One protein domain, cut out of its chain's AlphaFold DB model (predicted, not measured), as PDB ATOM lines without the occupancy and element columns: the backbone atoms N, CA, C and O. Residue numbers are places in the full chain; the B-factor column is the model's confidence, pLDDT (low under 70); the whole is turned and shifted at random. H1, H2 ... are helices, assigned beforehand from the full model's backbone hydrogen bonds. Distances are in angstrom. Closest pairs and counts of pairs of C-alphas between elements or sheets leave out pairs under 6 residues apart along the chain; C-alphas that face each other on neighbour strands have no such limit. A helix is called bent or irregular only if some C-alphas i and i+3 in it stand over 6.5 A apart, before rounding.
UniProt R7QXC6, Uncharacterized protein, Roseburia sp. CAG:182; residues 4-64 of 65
ATOM      1  N   GLU A   4     -21.109  36.615  47.825       75.00
ATOM      2  CA  GLU A   4     -20.248  35.474  48.158       75.00
ATOM      3  C   GLU A   4     -19.138  35.810  49.158       75.00
ATOM      4  O   GLU A   4     -18.840  35.048  50.077       75.00
ATOM      5  N   GLU A   5     -18.516  36.970  48.979       76.94
ATOM      6  CA  GLU A   5     -17.397  37.437  49.792       76.94
ATOM      7  C   GLU A   5     -17.874  37.811  51.201       76.94
ATOM      8  O   GLU A   5     -17.227  37.482  52.196       76.94
ATOM      9  N   ALA A   6     -19.062  38.418  51.289       82.38
ATOM     10  CA  ALA A   6     -19.716  38.736  52.553       82.38
ATOM     11  C   ALA A   6     -20.131  37.472  53.328       82.38
ATOM     12  O   ALA A   6     -19.929  37.401  54.544       82.38
ATOM     13  N   VAL A   7     -20.657  36.453  52.638       79.19
ATOM     14  CA  VAL A   7     -21.034  35.170  53.257       79.19
ATOM     15  C   VAL A   7     -19.797  34.436  53.777       79.19
ATOM     16  O   VAL A   7     -19.775  34.042  54.943       79.19
ATOM     17  N   LYS A   8     -18.723  34.339  52.979       81.88
ATOM     18  CA  LYS A   8     -17.446  33.745  53.415       81.88
ATOM     19  C   LYS A   8     -16.885  34.441  54.651       81.88
ATOM     20  O   LYS A   8     -16.525  33.777  55.621       81.88
ATOM     21  N   HIS A   9     -16.877  35.774  54.648       84.62
ATOM     22  CA  HIS A   9     -16.375  36.534  55.787       84.62
ATOM     23  C   HIS A   9     -17.224  36.308  57.050       84.62
ATOM     24  O   HIS A   9     -16.679  36.196  58.149       84.62
ATOM     25  N   THR A  10     -18.544  36.212  56.909       83.12
ATOM     26  CA  THR A  10     -19.451  35.951  58.034       83.12
ATOM     27  C   THR A  10     -19.216  34.559  58.623       83.12
ATOM     28  O   THR A  10     -19.084  34.427  59.838       83.12
ATOM     29  N   VAL A  11     -19.073  33.534  57.775       82.56
ATOM     30  CA  VAL A  11     -18.780  32.156  58.204       82.56
ATOM     31  C   VAL A  11     -17.445  32.075  58.949       82.56
ATOM     32  O   VAL A  11     -17.385  31.483  60.027       82.56
ATOM     33  N   ASP A  12     -16.397  32.728  58.441       84.06
ATOM     34  CA  ASP A  12     -15.090  32.777  59.109       84.06
ATOM     35  C   ASP A  12     -15.148  33.473  60.475       84.06
ATOM     36  O   ASP A  12     -14.463  33.060  61.416       84.06
ATOM     37  N   THR A  13     -15.961  34.522  60.609       87.69
ATOM     38  CA  THR A  13     -16.170  35.202  61.894       87.69
ATOM     39  C   THR A  13     -16.908  34.290  62.875       87.69
ATOM     40  O   THR A  13     -16.455  34.136  64.006       87.69
ATOM     41  N   CYS A  14     -17.959  33.590  62.438       84.69
ATOM     42  CA  CYS A  14     -18.691  32.628  63.270       84.69
ATOM     43  C   CYS A  14     -17.797  31.478  63.763       84.69
ATOM     44  O   CYS A  14     -17.830  31.129  64.944       84.69
ATOM     45  N   ILE A  15     -16.937  30.933  62.893       83.00
ATOM     46  CA  ILE A  15     -15.953  29.901  63.264       83.00
ATOM     47  C   ILE A  15     -14.996  30.434  64.338       83.00
ATOM     48  O   ILE A  15     -14.704  29.733  65.312       83.00
ATOM     49  N   ARG A  16     -14.529  31.678  64.183       85.56
ATOM     50  CA  ARG A  16     -13.584  32.329  65.100       85.56
ATOM     51  C   ARG A  16     -14.198  32.632  66.465       85.56
ATOM     52  O   ARG A  16     -13.517  32.483  67.474       85.56
ATOM     53  N   GLU A  17     -15.473  33.006  66.495       87.62
ATOM     54  CA  GLU A  17     -16.233  33.243  67.728       87.62
ATOM     55  C   GLU A  17     -16.728  31.949  68.393       87.62
ATOM     56  O   GLU A  17     -17.228  31.972  69.515       87.62
ATOM     57  N   GLY A  18     -16.551  30.796  67.744       84.69
ATOM     58  CA  GLY A  18     -16.964  29.501  68.284       84.69
ATOM     59  C   GLY A  18     -18.449  29.186  68.075       84.69
ATOM     60  O   GLY A  18     -18.936  28.179  68.590       84.69
ATOM     61  N   ILE A  19     -19.165  30.004  67.304       76.50
ATOM     62  CA  ILE A  19     -20.584  29.830  66.999       76.50
ATOM     63  C   ILE A  19     -20.709  28.786  65.894       76.50
ATOM     64  O   ILE A  19     -20.194  28.976  64.794       76.50
ATOM     65  N   LEU A  20     -21.371  27.659  66.186       76.06
ATOM     66  CA  LEU A  20     -21.523  26.541  65.239       76.06
ATOM     67  C   LEU A  20     -20.178  26.038  64.670       76.06
ATOM     68  O   LEU A  20     -20.151  25.433  63.603       76.06
ATOM     69  N   ARG A  21     -19.060  26.242  65.383       77.62
ATOM     70  CA  ARG A  21     -17.698  25.998  64.877       77.62
ATOM     71  C   ARG A  21     -17.515  24.603  64.288       77.62
ATOM     72  O   ARG A  21     -16.998  24.477  63.188       77.62
ATOM     73  N   ASP A  22     -17.955  23.568  64.997       80.44
ATOM     74  CA  ASP A  22     -17.764  22.179  64.563       80.44
ATOM     75  C   ASP A  22     -18.686  21.805  63.384       80.44
ATOM     76  O   ASP A  22     -18.338  20.957  62.564       80.44
ATOM     77  N   PHE A  23     -19.831  22.482  63.261       78.88
ATOM     78  CA  PHE A  23     -20.754  22.343  62.134       78.88
ATOM     79  C   PHE A  23     -20.215  23.068  60.896       78.88
ATOM     80  O   PHE A  23     -20.089  22.469  59.832       78.88
ATOM     81  N   LEU A  24     -19.799  24.325  61.053       77.06
ATOM     82  CA  LEU A  24     -19.226  25.134  59.984       77.06
ATOM     83  C   LEU A  24     -17.877  24.575  59.518       77.06
ATOM     84  O   LEU A  24     -17.643  24.529  58.324       77.06
ATOM     85  N   LEU A  25     -17.015  24.049  60.393       76.50
ATOM     86  CA  LEU A  25     -15.761  23.395  59.974       76.50
ATOM     87  C   LEU A  25     -15.997  22.195  59.054       76.50
ATOM     88  O   LEU A  25     -15.231  21.980  58.115       76.50
ATOM     89  N   LYS A  26     -17.036  21.405  59.337       80.38
ATOM     90  CA  LYS A  26     -17.330  20.169  58.608       80.38
ATOM     91  C   LYS A  26     -18.151  20.412  57.340       80.38
ATOM     92  O   LYS A  26     -17.961  19.693  56.366       80.38
ATOM     93  N   TYR A  27     -19.006  21.434  57.346       76.25
ATOM     94  CA  TYR A  27     -19.977  21.719  56.287       76.25
ATOM     95  C   TYR A  27     -19.840  23.136  55.701       76.25
ATOM     96  O   TYR A  27     -20.809  23.671  55.174       76.25
ATOM     97  N   ARG A  28     -18.657  23.777  55.775       74.50
ATOM     98  CA  ARG A  28     -18.476  25.165  55.287       74.50
ATOM     99  C   ARG A  28     -18.850  25.326  53.820       74.50
ATOM    100  O   ARG A  28     -19.465  26.320  53.479       74.50
ATOM    101  N   GLU A  29     -18.455  24.377  52.974       73.12
ATOM    102  CA  GLU A  29     -18.690  24.443  51.526       73.12
ATOM    103  C   GLU A  29     -20.187  24.343  51.243       73.12
ATOM    104  O   GLU A  29     -20.729  25.260  50.649       73.12
ATOM    105  N   GLU A  30     -20.870  23.329  51.785       72.75
ATOM    106  CA  GLU A  30     -22.324  23.173  51.635       72.75
ATOM    107  C   GLU A  30     -23.113  24.343  52.232       72.75
ATOM    108  O   GLU A  30     -24.105  24.760  51.651       72.75
ATOM    109  N   ALA A  31     -22.698  24.906  53.372       70.88
ATOM    110  CA  ALA A  31     -23.387  26.047  53.978       70.88
ATOM    111  C   ALA A  31     -23.180  27.343  53.181       70.88
ATOM    112  O   ALA A  31     -24.091  28.157  53.068       70.88
ATOM    113  N   ILE A  32     -21.980  27.544  52.631       73.38
ATOM    114  CA  ILE A  32     -21.661  28.686  51.771       73.38
ATOM    115  C   ILE A  32     -22.400  28.543  50.440       73.38
ATOM    116  O   ILE A  32     -23.023  29.499  49.998       73.38
ATOM    117  N   GLU A  33     -22.362  27.360  49.834       72.19
ATOM    118  CA  GLU A  33     -23.032  27.061  48.574       72.19
ATOM    119  C   GLU A  33     -24.547  27.170  48.735       72.19
ATOM    120  O   GLU A  33     -25.155  27.927  47.999       72.19
ATOM    121  N   MET A  34     -25.151  26.560  49.759       69.69
ATOM    122  CA  MET A  34     -26.586  26.696  50.036       69.69
ATOM    123  C   MET A  34     -27.003  28.157  50.246       69.69
ATOM    124  O   MET A  34     -28.012  28.565  49.694       69.69
ATOM    125  N   CYS A  35     -26.241  28.962  50.995       66.62
ATOM    126  CA  CYS A  35     -26.586  30.368  51.252       66.62
ATOM    127  C   CYS A  35     -26.310  31.307  50.063       66.62
ATOM    128  O   CYS A  35     -26.887  32.392  49.992       66.62
ATOM    129  N   ILE A  36     -25.378  30.956  49.172       70.00
ATOM    130  CA  ILE A  36     -25.032  31.754  47.984       70.00
ATOM    131  C   ILE A  36     -25.913  31.379  46.793       70.00
ATOM    132  O   ILE A  36     -26.333  32.262  46.052       70.00
ATOM    133  N   PHE A  37     -26.165  30.084  46.613       62.75
ATOM    134  CA  PHE A  37     -26.982  29.509  45.546       62.75
ATOM    135  C   PHE A  37     -28.435  29.284  45.955       62.75
ATOM    136  O   PHE A  37     -29.185  28.703  45.168       62.75
ATOM    137  N   GLU A  38     -28.851  29.707  47.153       61.25
ATOM    138  CA  GLU A  38     -30.265  29.684  47.516       61.25
ATOM    139  C   GLU A  38     -31.035  30.400  46.406       61.25
ATOM    140  O   GLU A  38     -30.753  31.554  46.085       61.25
ATOM    141  N   TYR A  39     -31.917  29.648  45.748       59.00
ATOM    142  CA  TYR A  39     -32.624  30.074  44.551       59.00
ATOM    143  C   TYR A  39     -33.364  31.384  44.839       59.00
ATOM    144  O   TYR A  39     -34.392  31.388  45.518       59.00
ATOM    145  N   ASP A  40     -32.827  32.501  44.345       64.69
ATOM    146  CA  ASP A  40     -33.448  33.818  44.465       64.69
ATOM    147  C   ASP A  40     -34.582  33.882  43.426       64.69
ATOM    148  O   ASP A  40     -34.410  34.243  42.255       64.69
ATOM    149  N   GLU A  41     -35.751  33.394  43.846       58.84
ATOM    150  CA  GLU A  41     -36.963  33.300  43.027       58.84
ATOM    151  C   GLU A  41     -37.356  34.680  42.465       58.84
ATOM    152  O   GLU A  41     -37.813  34.782  41.327       58.84
ATOM    153  N   GLU A  42     -37.088  35.760  43.207       61.81
ATOM    154  CA  GLU A  42     -37.325  37.137  42.766       61.81
ATOM    155  C   GLU A  42     -36.428  37.544  41.591       61.81
ATOM    156  O   GLU A  42     -36.918  38.141  40.624       61.81
ATOM    157  N   GLU A  43     -35.124  37.255  41.650       65.00
ATOM    158  CA  GLU A  43     -34.217  37.568  40.541       65.00
ATOM    159  C   GLU A  43     -34.575  36.747  39.299       65.00
ATOM    160  O   GLU A  43     -34.659  37.287  38.192       65.00
ATOM    161  N   THR A  44     -34.883  35.465  39.491       65.44
ATOM    162  CA  THR A  44     -35.243  34.566  38.392       65.44
ATOM    163  C   THR A  44     -36.537  35.015  37.705       65.44
ATOM    164  O   THR A  44     -36.596  35.082  36.478       65.44
ATOM    165  N   LEU A  45     -37.558  35.416  38.474       67.31
ATOM    166  CA  LEU A  45     -38.811  35.961  37.937       67.31
ATOM    167  C   LEU A  45     -38.616  37.313  37.235       67.31
ATOM    168  O   LEU A  45     -39.242  37.553  36.199       67.31
ATOM    169  N   ARG A  46     -37.739  38.192  37.747       69.94
ATOM    170  CA  ARG A  46     -37.390  39.454  37.067       69.94
ATOM    171  C   ARG A  46     -36.730  39.199  35.716       69.94
ATOM    172  O   ARG A  46     -37.140  39.809  34.728       69.94
ATOM    173  N   GLN A  47     -35.748  38.301  35.663       66.19
ATOM    174  CA  GLN A  47     -35.060  37.949  34.420       66.19
ATOM    175  C   GLN A  47     -36.035  37.340  33.400       66.19
ATOM    176  O   GLN A  47     -36.052  37.764  32.244       66.19
ATOM    177  N   LEU A  48     -36.910  36.425  33.835       66.94
ATOM    178  CA  LEU A  48     -37.916  35.796  32.973       66.94
ATOM    179  C   LEU A  48     -38.943  36.809  32.435       66.94
ATOM    180  O   LEU A  48     -39.311  36.773  31.259       66.94
ATOM    181  N   GLY A  49     -39.392  37.743  33.280       72.06
ATOM    182  CA  GLY A  49     -40.318  38.806  32.885       72.06
ATOM    183  C   GLY A  49     -39.703  39.787  31.884       72.06
ATOM    184  O   GLY A  49     -40.381  40.227  30.955       72.06
ATOM    185  N   GLN A  50     -38.413  40.095  32.033       66.12
ATOM    186  CA  GLN A  50     -37.703  40.990  31.123       66.12
ATOM    187  C   GLN A  50     -37.433  40.337  29.761       66.12
ATOM    188  O   GLN A  50     -37.691  40.970  28.736       66.12
ATOM    189  N   GLN A  51     -37.036  39.060  29.739       68.31
ATOM    190  CA  GLN A  51     -36.918  38.276  28.503       68.31
ATOM    191  C   GLN A  51     -38.258  38.191  27.760       68.31
ATOM    192  O   GLN A  51     -38.315  38.480  26.569       68.31
ATOM    193  N   SER A  52     -39.352  37.912  28.475       64.62
ATOM    194  CA  SER A  52     -40.697  37.838  27.883       64.62
ATOM    195  C   SER A  52     -41.139  39.170  27.252       64.62
ATOM    196  O   SER A  52     -41.795  39.190  26.209       64.62
ATOM    197  N   TYR A  53     -40.783  40.305  27.867       67.25
ATOM    198  CA  TYR A  53     -41.083  41.633  27.325       67.25
ATOM    199  C   TYR A  53     -40.244  41.960  26.079       67.25
ATOM    200  O   TYR A  53     -40.763  42.518  25.108       67.25
ATOM    201  N   GLU A  54     -38.955  41.616  26.090       67.56
ATOM    202  CA  GLU A  54     -38.052  41.830  24.955       67.56
ATOM    203  C   GLU A  54     -38.398  40.935  23.760       67.56
ATOM    204  O   GLU A  54     -38.434  41.427  22.630       67.56
ATOM    205  N   GLU A  55     -38.732  39.666  23.995       70.06
ATOM    206  CA  GLU A  55     -39.197  38.738  22.960       70.06
ATOM    207  C   GLU A  55     -40.513  39.208  22.338       70.06
ATOM    208  O   GLU A  55     -40.593  39.348  21.118       70.06
ATOM    209  N   GLY A  56     -41.504  39.588  23.156       67.44
ATOM    210  CA  GLY A  56     -42.760  40.145  22.649       67.44
ATOM    211  C   GLY A  56     -42.552  41.422  21.825       67.44
ATOM    212  O   GLY A  56     -43.212  41.628  20.805       67.44
ATOM    213  N   ARG A  57     -41.592  42.277  22.206       65.19
ATOM    214  CA  ARG A  57     -41.229  43.481  21.441       65.19
ATOM    215  C   ARG A  57     -40.521  43.140  20.125       65.19
ATOM    216  O   ARG A  57     -40.803  43.783  19.116       65.19
ATOM    217  N   SER A  58     -39.625  42.158  20.131       62.09
ATOM    218  CA  SER A  58     -38.932  41.654  18.939       62.09
ATOM    219  C   SER A  58     -39.918  41.059  17.934       62.09
ATOM    220  O   SER A  58     -39.920  41.448  16.766       62.09
ATOM    221  N   GLU A  59     -40.831  40.200  18.394       64.38
ATOM    222  CA  GLU A  59     -41.874  39.614  17.549       64.38
ATOM    223  C   GLU A  59     -42.828  40.675  16.999       64.38
ATOM    224  O   GLU A  59     -43.163  40.631  15.821       64.38
ATOM    225  N   SER A  60     -43.200  41.685  17.790       59.03
ATOM    226  CA  SER A  60     -44.040  42.799  17.317       59.03
ATOM    227  C   SER A  60     -43.372  43.624  16.212       59.03
ATOM    228  O   SER A  60     -44.041  44.115  15.307       59.03
ATOM    229  N   VAL A  61     -42.050  43.809  16.298       59.09
ATOM    230  CA  VAL A  61     -41.264  44.567  15.312       59.09
ATOM    231  C   VAL A  61     -41.018  43.742  14.047       59.09
ATOM    232  O   VAL A  61     -41.056  44.295  12.952       59.09
ATOM    233  N   CYS A  62     -40.810  42.430  14.175       58.22
ATOM    234  CA  CYS A  62     -40.586  41.535  13.037       58.22
ATOM    235  C   CYS A  62     -41.880  41.085  12.339       58.22
ATOM    236  O   CYS A  62     -41.856  40.858  11.135       58.22
ATOM    237  N   ALA A  63     -43.007  40.981  13.049       58.84
ATOM    238  CA  ALA A  63     -44.311  40.635  12.472       58.84
ATOM    239  C   ALA A  63     -45.075  41.853  11.906       58.84
ATOM    240  O   ALA A  63     -46.186  41.706  11.401       58.84
ATOM    241  N   GLY A  64     -44.495  43.055  12.009       56.19
ATOM    242  CA  GLY A  64     -45.060  44.322  11.540       56.19
ATOM    243  C   GLY A  64     -44.587  44.795  10.157       56.19
ATOM    244  O   GLY A  64     -44.697  45.993   9.888       56.19
TER     245      GLY A  64
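AT A GLANCE: This is residues 4 to 64 of the 65 residues of an uncharacterized protein of Roseburia sp. CAG:182 (UniProt R7QXC6). A short helical hairpin, H1 and H2 side by side, makes a small compact head, and from it residues 38 to 64, with the long helix H3, stick out as a free arm that draws the whole out into a rod. H2 has a kink partway along. The printed part has 61 residues with three named helices, in the order H1, H2, H3, and no named strand; the class is all helix. The whole is extended, with a radius of gyration of the C-alphas of 20.3 A and spans of 65 by 16 by 13 A.

IN THESE COORDINATES: Find C-alpha 4 at (-20.248, 35.474, 48.158); from there H1 runs through residues 4 to 17, 20.1 A from first to last C-alpha. Next look at C-alpha 21 at (-17.698, 25.998, 64.877), where H2 begins; it holds residues 21 to 36 and measures 19.3 A. H2 is irregular, with C-alphas 26 and 29 8.4 A apart, and has a kink of 81 degrees near residue 28. H3, residues 41 to 62, is 31.3 A long and ends at C-alpha 62 at (-40.586, 41.535, 13.037).

HOW THE PARTS SIT: Look first at H1 and H2, a helical hairpin joined by a tight link of 3 residues. They touch, and their closest C-alphas, those of Ile 15 and Arg 21, are 4.6 A apart. Their lines stand at a shallow tilt of 15 degrees, opposite ways, though the line of H2 is a rough one. H3 touches no helix: it is apart from H1 and from H2. In H1 and H3 every O i to N i+4 pair is within hydrogen-bond range; in H2, 9 of 12 are.

THE WHOLE: The C-alphas of Gly 18 and Gly 64, the two farthest apart, are 65.0 A from each other. Residues 38 to 64, of which 41 to 62 belong to H3, stand free; the body without them spans 25 by 17 by 8 A. The printed part has no cut, and the link from H2 to H3, 4 residues, is tight too. In the B-factor column you will find a mean pLDDT of 71.8 for the printed part, with 28 residues under 70, among them residues 37 to 48 and 56 to 64.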